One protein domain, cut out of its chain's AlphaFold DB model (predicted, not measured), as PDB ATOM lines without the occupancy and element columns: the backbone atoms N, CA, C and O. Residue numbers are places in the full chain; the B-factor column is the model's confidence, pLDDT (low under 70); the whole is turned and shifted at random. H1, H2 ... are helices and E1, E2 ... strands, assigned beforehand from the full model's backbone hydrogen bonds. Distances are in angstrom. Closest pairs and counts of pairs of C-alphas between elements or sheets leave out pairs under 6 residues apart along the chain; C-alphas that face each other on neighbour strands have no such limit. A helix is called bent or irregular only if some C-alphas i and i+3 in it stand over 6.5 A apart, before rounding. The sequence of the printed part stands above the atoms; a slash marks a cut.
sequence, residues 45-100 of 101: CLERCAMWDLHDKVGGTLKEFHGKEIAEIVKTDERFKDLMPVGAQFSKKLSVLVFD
ATOM      1  N   CYS A  45     144.438 130.815 215.755       78.38
ATOM      2  CA  CYS A  45     143.343 131.559 215.140       78.38
ATOM      3  C   CYS A  45     142.072 131.378 215.972       78.38
ATOM      4  O   CYS A  45     141.196 130.585 215.622       78.38
ATOM      5  N   LEU A  46     141.967 132.131 217.070       77.00
ATOM      6  CA  LEU A  46     140.831 132.065 218.001       77.00
ATOM      7  C   LEU A  46     139.487 132.256 217.292       77.00
ATOM      8  O   LEU A  46     138.513 131.586 217.620       77.00
ATOM      9  N   GLU A  47     139.442 133.127 216.289       78.19
ATOM     10  CA  GLU A  47     138.257 133.393 215.483       78.19
ATOM     11  C   GLU A  47     137.852 132.178 214.642       78.19
ATOM     12  O   GLU A  47     136.666 131.885 214.506       78.19
ATOM     13  N   ARG A  48     138.833 131.441 214.106       79.50
ATOM     14  CA  ARG A  48     138.587 130.210 213.347       79.50
ATOM     15  C   ARG A  48     138.091 129.103 214.273       79.50
ATOM     16  O   ARG A  48     137.105 128.455 213.945       79.50
ATOM     17  N   CYS A  49     138.726 128.925 215.433       80.94
ATOM     18  CA  CYS A  49     138.272 127.966 216.444       80.94
ATOM     19  C   CYS A  49     136.841 128.267 216.902       80.94
ATOM     20  O   CYS A  49     136.005 127.375 216.889       80.94
ATOM     21  N   ALA A  50     136.525 129.531 217.200       78.81
ATOM     22  CA  ALA A  50     135.185 129.936 217.622       78.81
ATOM     23  C   ALA A  50     134.103 129.619 216.572       78.81
ATOM     24  O   ALA A  50     132.985 129.261 216.938       78.81
ATOM     25  N   MET A  51     134.422 129.721 215.277       79.62
ATOM     26  CA  MET A  51     133.497 129.361 214.196       79.62
ATOM     27  C   MET A  51     133.237 127.856 214.114       79.62
ATOM     28  O   MET A  51     132.095 127.458 213.888       79.62
ATOM     29  N   TRP A  52     134.267 127.034 214.317       81.56
ATOM     30  CA  TRP A  52     134.124 125.578 214.384       81.56
ATOM     31  C   TRP A  52     133.366 125.143 215.640       81.56
ATOM     32  O   TRP A  52     132.413 124.382 215.534       81.56
ATOM     33  N   ASP A  53     133.682 125.717 216.802       82.19
ATOM     34  CA  ASP A  53     132.946 125.457 218.046       82.19
ATOM     35  C   ASP A  53     131.465 125.845 217.927       82.19
ATOM     36  O   ASP A  53     130.586 125.196 218.499       82.19
ATOM     37  N   LEU A  54     131.173 126.943 217.220       76.50
ATOM     38  CA  LEU A  54     129.803 127.353 216.944       76.50
ATOM     39  C   LEU A  54     129.131 126.357 215.993       76.50
ATOM     40  O   LEU A  54     128.028 125.911 216.293       76.50
ATOM     41  N   HIS A  55     129.798 125.966 214.903       81.38
ATOM     42  CA  HIS A  55     129.303 124.966 213.949       81.38
ATOM     43  C   HIS A  55     128.975 123.632 214.623       81.38
ATOM     44  O   HIS A  55     127.896 123.096 214.388       81.38
ATOM     45  N   ASP A  56     129.822 123.154 215.533       81.12
ATOM     46  CA  ASP A  56     129.574 121.922 216.290       81.12
ATOM     47  C   ASP A  56     128.352 122.034 217.218       81.12
ATOM     48  O   ASP A  56     127.654 121.048 217.459       81.12
ATOM     49  N   LYS A  57     128.060 123.234 217.737       79.81
ATOM     50  CA  LYS A  57     126.934 123.476 218.657       79.81
ATOM     51  C   LYS A  57     125.597 123.650 217.952       79.81
ATOM     52  O   LYS A  57     124.600 123.097 218.408       79.81
ATOM     53  N   VAL A  58     125.554 124.483 216.914       74.00
ATOM     54  CA  VAL A  58     124.302 124.836 216.219       74.00
ATOM     55  C   VAL A  58     124.082 124.020 214.946       74.00
ATOM     56  O   VAL A  58     123.002 124.065 214.363       74.00
ATOM     57  N   GLY A  59     125.082 123.252 214.513       74.38
ATOM     58  CA  GLY A  59     125.075 122.587 213.219       74.38
ATOM     59  C   GLY A  59     125.136 123.585 212.061       74.38
ATOM     60  O   GLY A  59     125.575 124.728 212.196       74.38
ATOM     61  N   GLY A  60     124.692 123.146 210.884       75.00
ATOM     62  CA  GLY A  60     124.632 123.982 209.687       75.00
ATOM     63  C   GLY A  60     125.820 123.804 208.743       75.00
ATOM     64  O   GLY A  60     126.499 122.777 208.740       75.00
ATOM     65  N   THR A  61     126.027 124.795 207.877       81.19
ATOM     66  CA  THR A  61     127.035 124.766 206.809       81.19
ATOM     67  C   THR A  61     128.089 125.842 207.045       81.19
ATOM     68  O   THR A  61     127.808 127.029 206.871       81.19
ATOM     69  N   LEU A  62     129.307 125.426 207.395       82.81
ATOM     70  CA  LEU A  62     130.483 126.290 207.477       82.81
ATOM     71  C   LEU A  62     131.215 126.314 206.126       82.81
ATOM     72  O   LEU A  62     131.553 125.267 205.575       82.81
ATOM     73  N   LYS A  63     131.460 127.509 205.585       83.12
ATOM     74  CA  LYS A  63     132.256 127.735 204.371       83.12
ATOM     75  C   LYS A  63     133.357 128.748 204.639       83.12
ATOM     76  O   LYS A  63     133.129 129.740 205.319       83.12
ATOM     77  N   GLU A  64     134.528 128.522 204.061       83.69
ATOM     78  CA  GLU A  64     135.664 129.440 204.130       83.69
ATOM     79  C   GLU A  64     135.891 130.069 202.746       83.69
ATOM     80  O   GLU A  64     135.821 129.378 201.731       83.69
ATOM     81  N   PHE A  65     136.172 131.371 202.705       82.50
ATOM     82  CA  PHE A  65     136.457 132.142 201.494       82.50
ATOM     83  C   PHE A  65     137.722 132.974 201.686       82.50
ATOM     84  O   PHE A  65     138.008 133.437 202.790       82.50
ATOM     85  N   HIS A  66     138.464 133.244 200.621       83.31
ATOM     86  CA  HIS A  66     139.525 134.247 200.645       83.31
ATOM     87  C   HIS A  66     138.936 135.646 200.477       83.31
ATOM     88  O   HIS A  66     137.976 135.841 199.732       83.31
ATOM     89  N   GLY A  67     139.560 136.657 201.089       76.62
ATOM     90  CA  GLY A  67     139.116 138.044 200.922       76.62
ATOM     91  C   GLY A  67     139.000 138.458 199.451       76.62
ATOM     92  O   GLY A  67     138.010 139.065 199.052       76.62
ATOM     93  N   LYS A  68     139.951 138.046 198.606       81.62
ATOM     94  CA  LYS A  68     139.895 138.310 197.158       81.62
ATOM     95  C   LYS A  68     138.668 137.695 196.478       81.62
ATOM     96  O   LYS A  68     138.052 138.369 195.662       81.62
ATOM     97  N   GLU A  69     138.296 136.472 196.845       81.06
ATOM     98  CA  GLU A  69     137.120 135.785 196.293       81.06
ATOM     99  C   GLU A  69     135.838 136.517 196.691       81.06
ATOM    100  O   GLU A  69     134.973 136.749 195.853       81.06
ATOM    101  N   ILE A  70     135.739 136.976 197.945       77.56
ATOM    102  CA  ILE A  70     134.594 137.782 198.390       77.56
ATOM    103  C   ILE A  70     134.497 139.079 197.588       77.56
ATOM    104  O   ILE A  70     133.413 139.422 197.131       77.56
ATOM    105  N   ALA A  71     135.613 139.769 197.343       76.88
ATOM    106  CA  ALA A  71     135.614 140.991 196.539       76.88
ATOM    107  C   ALA A  71     135.144 140.770 195.088       76.88
ATOM    108  O   ALA A  71     134.624 141.697 194.465       76.88
ATOM    109  N   GLU A  72     135.318 139.567 194.538       79.56
ATOM    110  CA  GLU A  72     134.766 139.184 193.235       79.56
ATOM    111  C   GLU A  72     133.284 138.820 193.328       79.56
ATOM    112  O   GLU A  72     132.496 139.287 192.507       79.56
ATOM    113  N   ILE A  73     132.885 138.074 194.362       74.94
ATOM    114  CA  ILE A  73     131.489 137.701 194.615       74.94
ATOM    115  C   ILE A  73     130.625 138.944 194.847       74.94
ATOM    116  O   ILE A  73     129.537 139.023 194.294       74.94
ATOM    117  N   VAL A  74     131.102 139.962 195.573       73.88
ATOM    118  CA  VAL A  74     130.326 141.201 195.790       73.88
ATOM    119  C   VAL A  74     129.993 141.914 194.473       73.88
ATOM    120  O   VAL A  74     128.975 142.598 194.383       73.88
ATOM    121  N   LYS A  75     130.822 141.765 193.429       76.44
ATOM    122  CA  LYS A  75     130.550 142.380 192.118       76.44
ATOM    123  C   LYS A  75     129.400 141.701 191.379       76.44
ATOM    124  O   LYS A  75     128.767 142.343 190.547       76.44
ATOM    125  N   THR A  76     129.173 140.415 191.632       72.88
ATOM    126  CA  THR A  76     128.139 139.610 190.965       72.88
ATOM    127  C   THR A  76     126.909 139.396 191.841       72.88
ATOM    128  O   THR A  76     125.824 139.157 191.317       72.88
ATOM    129  N   ASP A  77     127.063 139.512 193.157       68.00
ATOM    130  CA  ASP A  77     126.039 139.242 194.148       68.00
ATOM    131  C   ASP A  77     126.084 140.287 195.274       68.00
ATOM    132  O   ASP A  77     126.866 140.202 196.228       68.00
ATOM    133  N   GLU A  78     125.194 141.280 195.180       66.25
ATOM    134  CA  GLU A  78     125.085 142.376 196.153       66.25
ATOM    135  C   GLU A  78     124.767 141.895 197.576       66.25
ATOM    136  O   GLU A  78     124.971 142.629 198.543       66.25
ATOM    137  N   ARG A  79     124.327 140.643 197.736       66.31
ATOM    138  CA  ARG A  79     124.112 140.008 199.037       66.31
ATOM    139  C   ARG A  79     125.372 139.938 199.892       66.31
ATOM    140  O   ARG A  79     125.277 139.929 201.109       66.31
ATOM    141  N   PHE A  80     126.549 139.911 199.277       65.56
ATOM    142  CA  PHE A  80     127.823 139.847 199.995       65.56
ATOM    143  C   PHE A  80     128.431 141.230 200.241       65.56
ATOM    144  O   PHE A  80     129.543 141.326 200.753       65.56
ATOM    145  N   LYS A  81     127.721 142.314 199.903       68.31
ATOM    146  CA  LYS A  81     128.242 143.684 199.980       68.31
ATOM    147  C   LYS A  81     128.722 144.075 201.376       68.31
ATOM    148  O   LYS A  81     129.778 144.693 201.490       68.31
ATOM    149  N   ASP A  82     128.016 143.645 202.417       69.88
ATOM    150  CA  ASP A  82     128.395 143.903 203.815       69.88
ATOM    151  C   ASP A  82     129.582 143.042 204.287       69.88
ATOM    152  O   ASP A  82     130.161 143.294 205.343       69.88
ATOM    153  N   LEU A  83     129.974 142.042 203.493       71.69
ATOM    154  CA  LEU A  83     131.140 141.188 203.712       71.69
ATOM    155  C   LEU A  83     132.351 141.632 202.878       71.69
ATOM    156  O   LEU A  83     133.371 140.946 202.894       71.69
ATOM    157  N   MET A  84     132.269 142.760 202.162       74.00
ATOM    158  CA  MET A  84     133.383 143.276 201.366       74.00
ATOM    159  C   MET A  84     134.637 143.444 202.244       74.00
ATOM    160  O   MET A  84     134.588 144.177 203.236       74.00
ATOM    161  N   PRO A  85     135.776 142.819 201.892       72.94
ATOM    162  CA  PRO A  85     137.015 143.019 202.630       72.94
ATOM    163  C   PRO A  85     137.470 144.481 202.561       72.94
ATOM    164  O   PRO A  85     137.445 145.117 201.506       72.94
ATOM    165  N   VAL A  86     137.976 144.995 203.678       75.19
ATOM    166  CA  VAL A  86     138.603 146.317 203.774       75.19
ATOM    167  C   VAL A  86     140.054 146.217 204.256       75.19
ATOM    168  O   VAL A  86     140.379 145.483 205.192       75.19
ATOM    169  N   GLY A  87     140.956 146.970 203.615       77.25
ATOM    170  CA  GLY A  87     142.361 147.097 204.023       77.25
ATOM    171  C   GLY A  87     143.095 145.757 204.160       77.25
ATOM    172  O   GLY A  87     143.291 145.037 203.187       77.25
ATOM    173  N   ALA A  88     143.502 145.401 205.379       72.88
ATOM    174  CA  ALA A  88     144.237 144.162 205.648       72.88
ATOM    175  C   ALA A  88     143.396 142.874 205.489       72.88
ATOM    176  O   ALA A  88     143.942 141.779 205.572       72.88
ATOM    177  N   GLN A  89     142.079 142.963 205.261       76.00
ATOM    178  CA  GLN A  89     141.217 141.785 205.076       76.00
ATOM    179  C   GLN A  89     141.401 141.104 203.709       76.00
ATOM    180  O   GLN A  89     141.077 139.930 203.565       76.00
ATOM    181  N   PHE A  90     141.994 141.782 202.721       75.94
ATOM    182  CA  PHE A  90     142.290 141.179 201.413       75.94
ATOM    183  C   PHE A  90     143.306 140.028 201.476       75.94
ATOM    184  O   PHE A  90     143.331 139.190 200.575       75.94
ATOM    185  N   SER A  91     144.137 139.979 202.520       79.44
ATOM    186  CA  SER A  91     145.088 138.889 202.776       79.44
ATOM    187  C   SER A  91     144.583 137.862 203.796       79.44
ATOM    188  O   SER A  91     145.342 136.982 204.189       79.44
ATOM    189  N   LYS A  92     143.332 137.986 204.255       82.56
ATOM    190  CA  LYS A  92     142.720 137.103 205.253       82.56
ATOM    191  C   LYS A  92     141.718 136.144 204.615       82.56
ATOM    192  O   LYS A  92     141.275 136.350 203.480       82.56
ATOM    193  N   LYS A  93     141.341 135.116 205.374       84.56
ATOM    194  CA  LYS A  93     140.180 134.274 205.082       84.56
ATOM    195  C   LYS A  93     138.973 134.718 205.896       84.56
ATOM    196  O   LYS A  93     139.119 135.224 207.007       84.56
ATOM    197  N   LEU A  94     137.797 134.519 205.320       82.88
ATOM    198  CA  LEU A  94     136.488 134.723 205.913       82.88
ATOM    199  C   LEU A  94     135.813 133.363 206.079       82.88
ATOM    200  O   LEU A  94     135.545 132.682 205.095       82.88
ATOM    201  N   SER A  95     135.495 132.987 207.309       81.69
ATOM    202  CA  SER A  95     134.575 131.888 207.597       81.69
ATOM    203  C   SER A  95     133.159 132.437 207.634       81.69
ATOM    204  O   SER A  95     132.922 133.464 208.265       81.69
ATOM    205  N   VAL A  96     132.228 131.745 206.988       78.75
ATOM    206  CA  VAL A  96     130.792 132.027 206.976       78.75
ATOM    207  C   VAL A  96     130.069 130.749 207.384       78.75
ATOM    208  O   VAL A  96     130.115 129.751 206.667       78.75
ATOM    209  N   LEU A  97     129.406 130.767 208.534       77.06
ATOM    210  CA  LEU A  97     128.568 129.671 209.014       77.06
ATOM    211  C   LEU A  97     127.112 130.049 208.814       77.06
ATOM    212  O   LEU A  97     126.698 131.069 209.348       77.06
ATOM    213  N   VAL A  98     126.344 129.227 208.106       76.12
ATOM    214  CA  VAL A  98     124.892 129.389 207.948       76.12
ATOM    215  C   VAL A  98     124.184 128.277 208.712       76.12
ATOM    216  O   VAL A  98     124.486 127.103 208.494       76.12
ATOM    217  N   PHE A  99     123.257 128.637 209.593       67.88
ATOM    218  CA  PHE A  99     122.554 127.708 210.472       67.88
ATOM    219  C   PHE A  99     121.099 128.129 210.686       67.88
ATOM    220  O   PHE A  99     120.763 129.315 210.670       67.88
ATOM    221  N   ASP A 100     120.241 127.140 210.906       65.88
ATOM    222  CA  ASP A 100     118.847 127.341 211.289       65.88
ATOM    223  C   ASP A 100     118.755 127.185 212.817       65.88
ATOM    224  O   ASP A 100     119.204 126.170 213.349       65.88
TER     225      ASP A 100
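This is residues 45 to 100 of the 101 residues of an uncharacterized protein of Yangia sp. PrR003 (UniProt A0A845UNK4). What does the model look like at first sight? A ribbon of two antiparallel strands, E1 and E2, runs through the middle, with the long helix H1 packed along one side of it, and three short helices, H2, H3 and H4, gather at the end of the ribbon where E1 ends and E2 begins. H1 touches no helix, while H2 and H3 fold back on each other as a helical hairpin and H4 packs on H2. What are the counts and the size? The printed part has 56 residues with four named helices and two named strands, in the order H1, E1, H2, H3, H4, E2, and its class is mixed, helices and strands. It is only just compact, close to loose, with a radius of gyration of the C-alphas of 12.1 A, and its outline is only just flat, spanning 32 by 24 by 13 A.

Where are the two strands? E1 is residues 61 to 66, 16.8 A from first to last C-alpha, with C-alpha 61 at (127.035, 124.766, 206.809). E2 is residues 93 to 99, 19.6 A long, and C-alpha 99 is at (122.554, 127.708, 210.472). Where is the longest helix? H1 is residues 46 to 58 and measures 18.1 A, from C-alpha 46 at (140.831, 132.065, 218.001) to C-alpha 58. Where are the other helices? H2 is residues 67 to 76, 14.9 A long; H3 is residues 78 to 83; H4 is residues 87 to 91. H3 is irregular: C-alphas 79 and 82 are 7.5 A apart. H4 is neither bent nor irregular, but only just: C-alphas 87 and 90 are 6.5 A apart.

How do the strands pair? E1 and E2 are antiparallel neighbours, with 161 degrees between their directions, and the C-alphas of Leu 62 and Leu 97, which face each other, are 4.2 A apart. N 63 and O 96 are within hydrogen-bond range at 2.8 A, and so are N 98 and O 61 at 2.9 A. How near is H1 to the strands? Its closest C-alphas to E2 are those of Val 58 and Phe 99, 6.7 A apart, and to E1 those of His 55 and Leu 62, also 6.7 A apart. H1 is apart from H2, H3 and H4. How do the short helices stand? H2 and H3 form a helical hairpin: they touch, with the C-alphas of Val 74 and Phe 80 closest at 5.1 A, at a shallow tilt of 27 degrees, opposite ways. H2 and H4 touch, closest at the C-alphas of Gly 67 and Phe 90, 4.5 A, while H3 and H4 are apart. What do the helix backbones show? In H1 every O i to N i+4 pair is within hydrogen-bond range; in H2 it is 4 of 6, in H3 0 of 2 with 2 of 3 O i to N i+3 pairs, and in H4 0 of 1 with 0 of 2 O i to N i+3 pairs.

How large is the whole? The two C-alphas farthest apart are those of Lys 57 and Lys 75, 32.8 A, and the first and last printed C-alphas, of Cys 45 and Asp 100, are 25.2 A apart. Is there a cut or a long link? The printed part has no cut, and the five links, H1 to E1, E1 to H2, H2 to H3, H3 to H4 and H4 to E2, are tight. Where is confidence low? The mean pLDDT of the printed part is 76.8, and residues 77 to 82 and 99 to 100 are under 70.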